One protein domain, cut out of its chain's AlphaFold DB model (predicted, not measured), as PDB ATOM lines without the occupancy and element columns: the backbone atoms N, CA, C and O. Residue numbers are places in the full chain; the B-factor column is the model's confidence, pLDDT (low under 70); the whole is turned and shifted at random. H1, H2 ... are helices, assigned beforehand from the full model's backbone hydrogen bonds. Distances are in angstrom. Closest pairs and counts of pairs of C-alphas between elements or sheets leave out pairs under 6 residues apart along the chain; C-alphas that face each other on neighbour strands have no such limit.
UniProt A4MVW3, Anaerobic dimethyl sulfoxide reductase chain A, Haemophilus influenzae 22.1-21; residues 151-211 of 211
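Overview. This is residues 151 to 211 of the 211 residues of the protein "Anaerobic dimethyl sulfoxide reductase chain A" of Haemophilus influenzae 22.1-21 (UniProt A4MVW3). Little of this model is regular structure: a loose head of loops, residues 151 to 176, lies together with the short helix H1, and the longer helix H2 extends from it as an arm, its residues 203 to 209 sticking out free. The printed part has 61 residues with two named helices, H1 then H2, and no named strand; the class is all helix, with 21 residues in named elements. It is loose, with a radius of gyration of the C-alphas of 14.2 A, and elongated, spanning 43 by 25 by 16 A.

Along the chain. Find C-alpha 197 at (143.651, 135.312, 102.390); from there H2, residues 197 to 209, runs 17.0 A to C-alpha 209 at (159.796, 132.199, 106.622). H1, residues 177 to 184, begins at C-alpha 177, (129.232, 131.632, 86.935), and measures 10.5 A.

Arrangement. H2 and H1 are apart. In H1 every O i to N i+4 pair is within hydrogen-bond range; in H2, 7 of 9 are.

Size, cuts and confidence. The C-alphas farthest apart, of Ile 185 and Gly 209, are 42.7 A apart. The printed part has no cut, and a long link of 12 residues joins H1 to H2. Look for pLDDT under 70 at residues 158 to 173 and 210 to 211.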
ATOM      1  N   ASN A 151     130.630 150.008  83.955       96.00
ATOM      2  CA  ASN A 151     130.677 148.660  84.529       96.00
ATOM      3  C   ASN A 151     131.392 148.614  85.889       96.00
ATOM      4  O   ASN A 151     131.064 147.784  86.735       96.00
ATOM      5  N   GLU A 152     132.306 149.546  86.139       94.50
ATOM      6  CA  GLU A 152     133.001 149.759  87.409       94.50
ATOM      7  C   GLU A 152     132.057 150.119  88.568       94.50
ATOM      8  O   GLU A 152     132.408 149.958  89.735       94.50
ATOM      9  N   SER A 153     130.825 150.544  88.271       95.44
ATOM     10  CA  SER A 153     129.795 150.776  89.289       95.44
ATOM     11  C   SER A 153     129.196 149.485  89.865       95.44
ATOM     12  O   SER A 153     128.531 149.514  90.906       95.44
ATOM     13  N   ILE A 154     129.413 148.342  89.207       94.44
ATOM     14  CA  ILE A 154     128.886 147.045  89.632       94.44
ATOM     15  C   ILE A 154     129.944 146.331  90.464       94.44
ATOM     16  O   ILE A 154     130.949 145.879  89.935       94.44
ATOM     17  N   TYR A 155     129.704 146.181  91.765       89.56
ATOM     18  CA  TYR A 155     130.608 145.461  92.661       89.56
ATOM     19  C   TYR A 155     130.114 144.040  92.945       89.56
ATOM     20  O   TYR A 155     128.982 143.846  93.401       89.56
ATOM     21  N   LEU A 156     130.984 143.048  92.737       83.62
ATOM     22  CA  LEU A 156     130.730 141.663  93.131       83.62
ATOM     23  C   LEU A 156     131.474 141.339  94.432       83.62
ATOM     24  O   LEU A 156     132.702 141.252  94.472       83.62
ATOM     25  N   ASN A 157     130.708 141.131  95.503       78.25
ATOM     26  CA  ASN A 157     131.266 140.781  96.804       78.25
ATOM     27  C   ASN A 157     131.842 139.351  96.801       78.25
ATOM     28  O   ASN A 157     131.196 138.415  96.329       78.25
ATOM     29  N   TYR A 158     133.041 139.208  97.373       69.31
ATOM     30  CA  TYR A 158     133.823 137.975  97.473       69.31
ATOM     31  C   TYR A 158     133.092 136.785  98.115       69.31
ATOM     32  O   TYR A 158     133.317 135.642  97.721       69.31
ATOM     33  N   GLY A 159     132.237 137.010  99.118       63.69
ATOM     34  CA  GLY A 159     131.853 135.913 100.003       63.69
ATOM     35  C   GLY A 159     130.463 136.005 100.603       63.69
ATOM     36  O   GLY A 159     129.938 137.070 100.913       63.69
ATOM     37  N   THR A 160     129.891 134.827 100.846       58.47
ATOM     38  CA  THR A 160     128.728 134.647 101.716       58.47
ATOM     39  C   THR A 160     129.067 133.578 102.759       58.47
ATOM     40  O   THR A 160     129.851 132.664 102.492       58.47
ATOM     41  N   GLY A 161     128.489 133.657 103.964       57.16
ATOM     42  CA  GLY A 161     128.744 132.701 105.061       57.16
ATOM     43  C   GLY A 161     128.408 131.231 104.741       57.16
ATOM     44  O   GLY A 161     128.683 130.335 105.540       57.16
ATOM     45  N   THR A 162     127.824 130.966 103.568       60.25
ATOM     46  CA  THR A 162     127.660 129.641 102.964       60.25
ATOM     47  C   THR A 162     128.125 129.704 101.509       60.25
ATOM     48  O   THR A 162     127.342 129.952 100.597       60.25
ATOM     49  N   LEU A 163     129.407 129.428 101.274       56.97
ATOM     50  CA  LEU A 163     130.007 129.438  99.932       56.97
ATOM     51  C   LEU A 163     129.498 128.318  99.006       56.97
ATOM     52  O   LEU A 163     129.878 128.263  97.842       56.97
ATOM     53  N   GLY A 164     128.613 127.440  99.486       52.97
ATOM     54  CA  GLY A 164     127.926 126.470  98.630       52.97
ATOM     55  C   GLY A 164     126.964 127.095  97.611       52.97
ATOM     56  O   GLY A 164     126.523 126.393  96.711       52.97
ATOM     57  N   GLY A 165     126.621 128.384  97.752       50.94
ATOM     58  CA  GLY A 165     125.564 129.037  96.969       50.94
ATOM     59  C   GLY A 165     126.009 129.989  95.854       50.94
ATOM     60  O   GLY A 165     125.170 130.346  95.036       50.94
ATOM     61  N   THR A 166     127.285 130.386  95.769       50.19
ATOM     62  CA  THR A 166     127.752 131.363  94.758       50.19
ATOM     63  C   THR A 166     128.475 130.721  93.565       50.19
ATOM     64  O   THR A 166     129.334 131.347  92.959       50.19
ATOM     65  N   MET A 167     128.053 129.516  93.152       52.06
ATOM     66  CA  MET A 167     128.499 128.784  91.944       52.06
ATOM     67  C   MET A 167     129.775 127.939  92.131       52.06
ATOM     68  O   MET A 167     130.840 128.340  91.683       52.06
ATOM     69  N   ALA A 168     129.655 126.761  92.765       53.72
ATOM     70  CA  ALA A 168     130.590 125.611  92.751       53.72
ATOM     71  C   ALA A 168     132.091 125.837  93.067       53.72
ATOM     72  O   ALA A 168     132.846 124.871  93.144       53.72
ATOM     73  N   LYS A 169     132.547 127.073  93.275       59.28
ATOM     74  CA  LYS A 169     133.960 127.428  93.360       59.28
ATOM     75  C   LYS A 169     134.155 128.517  94.403       59.28
ATOM     76  O   LYS A 169     133.630 129.616  94.284       59.28
ATOM     77  N   SER A 170     134.887 128.169  95.459       55.78
ATOM     78  CA  SER A 170     135.207 129.086  96.563       55.78
ATOM     79  C   SER A 170     136.349 130.040  96.210       55.78
ATOM     80  O   SER A 170     136.411 131.131  96.756       55.78
ATOM     81  N   TRP A 171     137.223 129.635  95.282       64.88
ATOM     82  CA  TRP A 171     138.341 130.430  94.782       64.88
ATOM     83  C   TRP A 171     138.852 129.870  93.433       64.88
ATOM     84  O   TRP A 171     138.810 128.649  93.245       64.88
ATOM     85  N   PRO A 172     139.353 130.703  92.497       68.94
ATOM     86  CA  PRO A 172     139.241 132.163  92.475       68.94
ATOM     87  C   PRO A 172     137.811 132.655  92.150       68.94
ATOM     88  O   PRO A 172     137.126 132.034  91.330       68.94
ATOM     89  N   PRO A 173     137.361 133.790  92.724       67.38
ATOM     90  CA  PRO A 173     136.022 134.374  92.529       67.38
ATOM     91  C   PRO A 173     135.673 134.666  91.067       67.38
ATOM     92  O   PRO A 173     134.524 134.509  90.647       67.38
ATOM     93  N   ALA A 174     136.688 135.006  90.267       73.44
ATOM     94  CA  ALA A 174     136.564 135.231  88.830       73.44
ATOM     95  C   ALA A 174     136.097 133.984  88.052       73.44
ATOM     96  O   ALA A 174     135.604 134.103  86.936       73.44
ATOM     97  N   SER A 175     136.221 132.785  88.631       75.75
ATOM     98  CA  SER A 175     135.760 131.534  88.017       75.75
ATOM     99  C   SER A 175     134.320 131.146  88.379       75.75
ATOM    100  O   SER A 175     133.880 130.056  88.017       75.75
ATOM    101  N   THR A 176     133.585 131.980  89.115       78.38
ATOM    102  CA  THR A 176     132.166 131.720  89.408       78.38
ATOM    103  C   THR A 176     131.301 131.995  88.174       78.38
ATOM    104  O   THR A 176     131.628 132.836  87.336       78.38
ATOM    105  N   MET A 177     130.143 131.335  88.053       82.12
ATOM    106  CA  MET A 177     129.232 131.632  86.935       82.12
ATOM    107  C   MET A 177     128.656 133.054  87.015       82.12
ATOM    108  O   MET A 177     128.328 133.618  85.975       82.12
ATOM    109  N   ILE A 178     128.575 133.652  88.212       85.00
ATOM    110  CA  ILE A 178     128.186 135.059  88.365       85.00
ATOM    111  C   ILE A 178     129.263 135.970  87.777       85.00
ATOM    112  O   ILE A 178     128.932 136.829  86.970       85.00
ATOM    113  N   ALA A 179     130.542 135.745  88.093       84.50
ATOM    114  CA  ALA A 179     131.637 136.490  87.472       84.50
ATOM    115  C   ALA A 179     131.638 136.336  85.942       84.50
ATOM    116  O   ALA A 179     131.789 137.325  85.228       84.50
ATOM    117  N   ARG A 180     131.385 135.121  85.429       87.81
ATOM    118  CA  ARG A 180     131.249 134.889  83.982       87.81
ATOM    119  C   ARG A 180     130.112 135.711  83.375       87.81
ATOM    120  O   ARG A 180     130.317 136.358  82.357       87.81
ATOM    121  N   PHE A 181     128.937 135.706  84.004       90.69
ATOM    122  CA  PHE A 181     127.801 136.517  83.567       90.69
ATOM    123  C   PHE A 181     128.132 138.016  83.571       90.69
ATOM    124  O   PHE A 181     127.851 138.695  82.588       90.69
ATOM    125  N   MET A 182     128.781 138.517  84.627       91.50
ATOM    126  CA  MET A 182     129.181 139.925  84.709       91.50
ATOM    127  C   MET A 182     130.174 140.302  83.600       91.50
ATOM    128  O   MET A 182     130.039 141.356  82.984       91.50
ATOM    129  N   ASN A 183     131.115 139.416  83.263       92.06
ATOM    130  CA  ASN A 183     132.025 139.624  82.134       92.06
ATOM    131  C   ASN A 183     131.288 139.681  80.786       92.06
ATOM    132  O   ASN A 183     131.645 140.493  79.937       92.06
ATOM    133  N   CYS A 184     130.224 138.894  80.596       94.12
ATOM    134  CA  CYS A 184     129.400 138.956  79.382       94.12
ATOM    135  C   CYS A 184     128.642 140.284  79.214       94.12
ATOM    136  O   CYS A 184     128.204 140.581  78.106       94.12
ATOM    137  N   ILE A 185     128.476 141.077  80.279       93.88
ATOM    138  CA  ILE A 185     127.773 142.371  80.244       93.88
ATOM    139  C   ILE A 185     128.718 143.574  80.404       93.88
ATOM    140  O   ILE A 185     128.267 144.654  80.777       93.88
ATOM    141  N   GLY A 186     130.015 143.394  80.128       93.62
ATOM    142  CA  GLY A 186     131.022 144.467  80.133       93.62
ATOM    143  C   GLY A 186     131.955 144.483  81.348       93.62
ATOM    144  O   GLY A 186     132.765 145.394  81.483       93.62
ATOM    145  N   GLY A 187     131.869 143.485  82.230       93.38
ATOM    146  CA  GLY A 187     132.716 143.380  83.419       93.38
ATOM    147  C   GLY A 187     132.102 144.016  84.664       93.38
ATOM    148  O   GLY A 187     130.929 144.396  84.689       93.38
ATOM    149  N   TYR A 188     132.895 144.065  85.732       92.19
ATOM    150  CA  TYR A 188     132.490 144.528  87.058       92.19
ATOM    151  C   TYR A 188     133.720 144.947  87.873       92.19
ATOM    152  O   TYR A 188     134.838 144.503  87.603       92.19
ATOM    153  N   LEU A 189     133.510 145.760  88.907       90.50
ATOM    154  CA  LEU A 189     134.521 146.049  89.914       90.50
ATOM    155  C   LEU A 189     134.757 144.812  90.783       90.50
ATOM    156  O   LEU A 189     133.879 144.361  91.527       90.50
ATOM    157  N   ASN A 190     135.970 144.280  90.687       82.19
ATOM    158  CA  ASN A 190     136.416 143.155  91.491       82.19
ATOM    159  C   ASN A 190     137.050 143.628  92.814       82.19
ATOM    160  O   ASN A 190     137.260 144.818  93.035       82.19
ATOM    161  N   HIS A 191     137.347 142.694  93.713       78.94
ATOM    162  CA  HIS A 191     138.045 142.950  94.974       78.94
ATOM    163  C   HIS A 191     139.512 142.505  94.898       78.94
ATOM    164  O   HIS A 191     139.851 141.566  94.177       78.94
ATOM    165  N   TYR A 192     140.375 143.164  95.674       71.62
ATOM    166  CA  TYR A 192     141.768 142.765  95.870       71.62
ATOM    167  C   TYR A 192     141.885 141.975  97.179       71.62
ATOM    168  O   TYR A 192     141.821 142.546  98.267       71.62
ATOM    169  N   GLY A 193     142.006 140.651  97.061       70.12
ATOM    170  CA  GLY A 193     142.103 139.745  98.206       70.12
ATOM    171  C   GLY A 193     140.814 139.622  99.026       70.12
ATOM    172  O   GLY A 193     139.756 140.148  98.678       70.12
ATOM    173  N   ASP A 194     140.903 138.892 100.131       73.88
ATOM    174  CA  ASP A 194     139.794 138.718 101.059       73.88
ATOM    175  C   ASP A 194     140.246 138.725 102.520       73.88
ATOM    176  O   ASP A 194     141.440 138.648 102.817       73.88
ATOM    177  N   TYR A 195     139.275 138.817 103.434       74.25
ATOM    178  CA  TYR A 195     139.530 138.937 104.871       74.25
ATOM    179  C   TYR A 195     140.318 137.758 105.464       74.25
ATOM    180  O   TYR A 195     140.930 137.919 106.514       74.25
ATOM    181  N   SER A 196     140.293 136.584 104.827       74.94
ATOM    182  CA  SER A 196     141.058 135.405 105.240       74.94
ATOM    183  C   SER A 196     142.413 135.359 104.533       74.94
ATOM    184  O   SER A 196     143.443 135.273 105.192       74.94
ATOM    185  N   THR A 197     142.434 135.472 103.203       73.00
ATOM    186  CA  THR A 197     143.651 135.312 102.390       73.00
ATOM    187  C   THR A 197     144.694 136.387 102.678       73.00
ATOM    188  O   THR A 197     145.872 136.062 102.759       73.00
ATOM    189  N   ALA A 198     144.294 137.646 102.896       76.75
ATOM    190  CA  ALA A 198     145.248 138.717 103.198       76.75
ATOM    191  C   ALA A 198     145.988 138.474 104.525       76.75
ATOM    192  O   ALA A 198     147.192 138.687 104.616       76.75
ATOM    193  N   GLN A 199     145.274 137.975 105.539       79.81
ATOM    194  CA  GLN A 199     145.859 137.660 106.844       79.81
ATOM    195  C   GLN A 199     146.724 136.400 106.788       79.81
ATOM    196  O   GLN A 199     147.789 136.361 107.395       79.81
ATOM    197  N   ILE A 200     146.291 135.384 106.031       80.44
ATOM    198  CA  ILE A 200     147.079 134.169 105.798       80.44
ATOM    199  C   ILE A 200     148.390 134.517 105.092       80.44
ATOM    200  O   ILE A 200     149.434 134.083 105.553       80.44
ATOM    201  N   ALA A 201     148.347 135.314 104.019       80.00
ATOM    202  CA  ALA A 201     149.536 135.687 103.254       80.00
ATOM    203  C   ALA A 201     150.586 136.374 104.137       80.00
ATOM    204  O   ALA A 201     151.730 135.946 104.157       80.00
ATOM    205  N   VAL A 202     150.175 137.360 104.941       84.69
ATOM    206  CA  VAL A 202     151.087 138.035 105.878       84.69
ATOM    207  C   VAL A 202     151.583 137.072 106.962       84.69
ATOM    208  O   VAL A 202     152.766 137.048 107.275       84.69
ATOM    209  N   GLY A 203     150.697 136.258 107.544       85.25
ATOM    210  CA  GLY A 203     151.059 135.338 108.625       85.25
ATOM    211  C   GLY A 203     151.992 134.202 108.194       85.25
ATOM    212  O   GLY A 203     152.808 133.753 109.001       85.25
ATOM    213  N   LEU A 204     151.894 133.743 106.942       86.69
ATOM    214  CA  LEU A 204     152.745 132.688 106.391       86.69
ATOM    215  C   LEU A 204     154.220 133.095 106.416       86.69
ATOM    216  O   LEU A 204     155.038 132.289 106.858       86.69
ATOM    217  N   ASP A 205     154.537 134.337 106.048       84.69
ATOM    218  CA  ASP A 205     155.919 134.825 106.005       84.69
ATOM    219  C   ASP A 205     156.572 134.805 107.392       84.69
ATOM    220  O   ASP A 205     157.717 134.380 107.539       84.69
ATOM    221  N   TYR A 206     155.825 135.181 108.434       86.94
ATOM    222  CA  TYR A 206     156.303 135.130 109.820       86.94
ATOM    223  C   TYR A 206     156.337 133.713 110.406       86.94
ATOM    224  O   TYR A 206     157.126 133.450 111.310       86.94
ATOM    225  N   THR A 207     155.467 132.811 109.940       88.06
ATOM    226  CA  THR A 207     155.327 131.461 110.514       88.06
ATOM    227  C   THR A 207     156.304 130.468 109.894       88.06
ATOM    228  O   THR A 207     156.876 129.643 110.602       88.06
ATOM    229  N   TYR A 208     156.474 130.526 108.575       87.19
ATOM    230  CA  TYR A 208     157.258 129.555 107.811       87.19
ATOM    231  C   TYR A 208     158.518 130.159 107.184       87.19
ATOM    232  O   TYR A 208     159.331 129.404 106.657       87.19
ATOM    233  N   GLY A 209     158.706 131.482 107.278       75.06
ATOM    234  CA  GLY A 209     159.796 132.199 106.622       75.06
ATOM    235  C   GLY A 209     159.481 132.416 105.145       75.06
ATOM    236  O   GLY A 209     159.679 131.521 104.328       75.06
ATOM    237  N   GLY A 210     158.971 133.599 104.810       63.22
ATOM    238  CA  GLY A 210     158.715 134.017 103.432       63.22
ATOM    239  C   GLY A 210     159.732 135.060 102.989       63.22
ATOM    240  O   GLY A 210     159.814 136.136 103.580       63.22
ATOM    241  N   GLY A 211     160.519 134.714 101.973       53.66
ATOM    242  CA  GLY A 211     161.411 135.593 101.218       53.66
ATOM    243  C   GLY A 211     161.298 135.264  99.740       53.66
ATOM    244  O   GLY A 211     161.105 134.065  99.433       53.66
TER     245      GLY A 211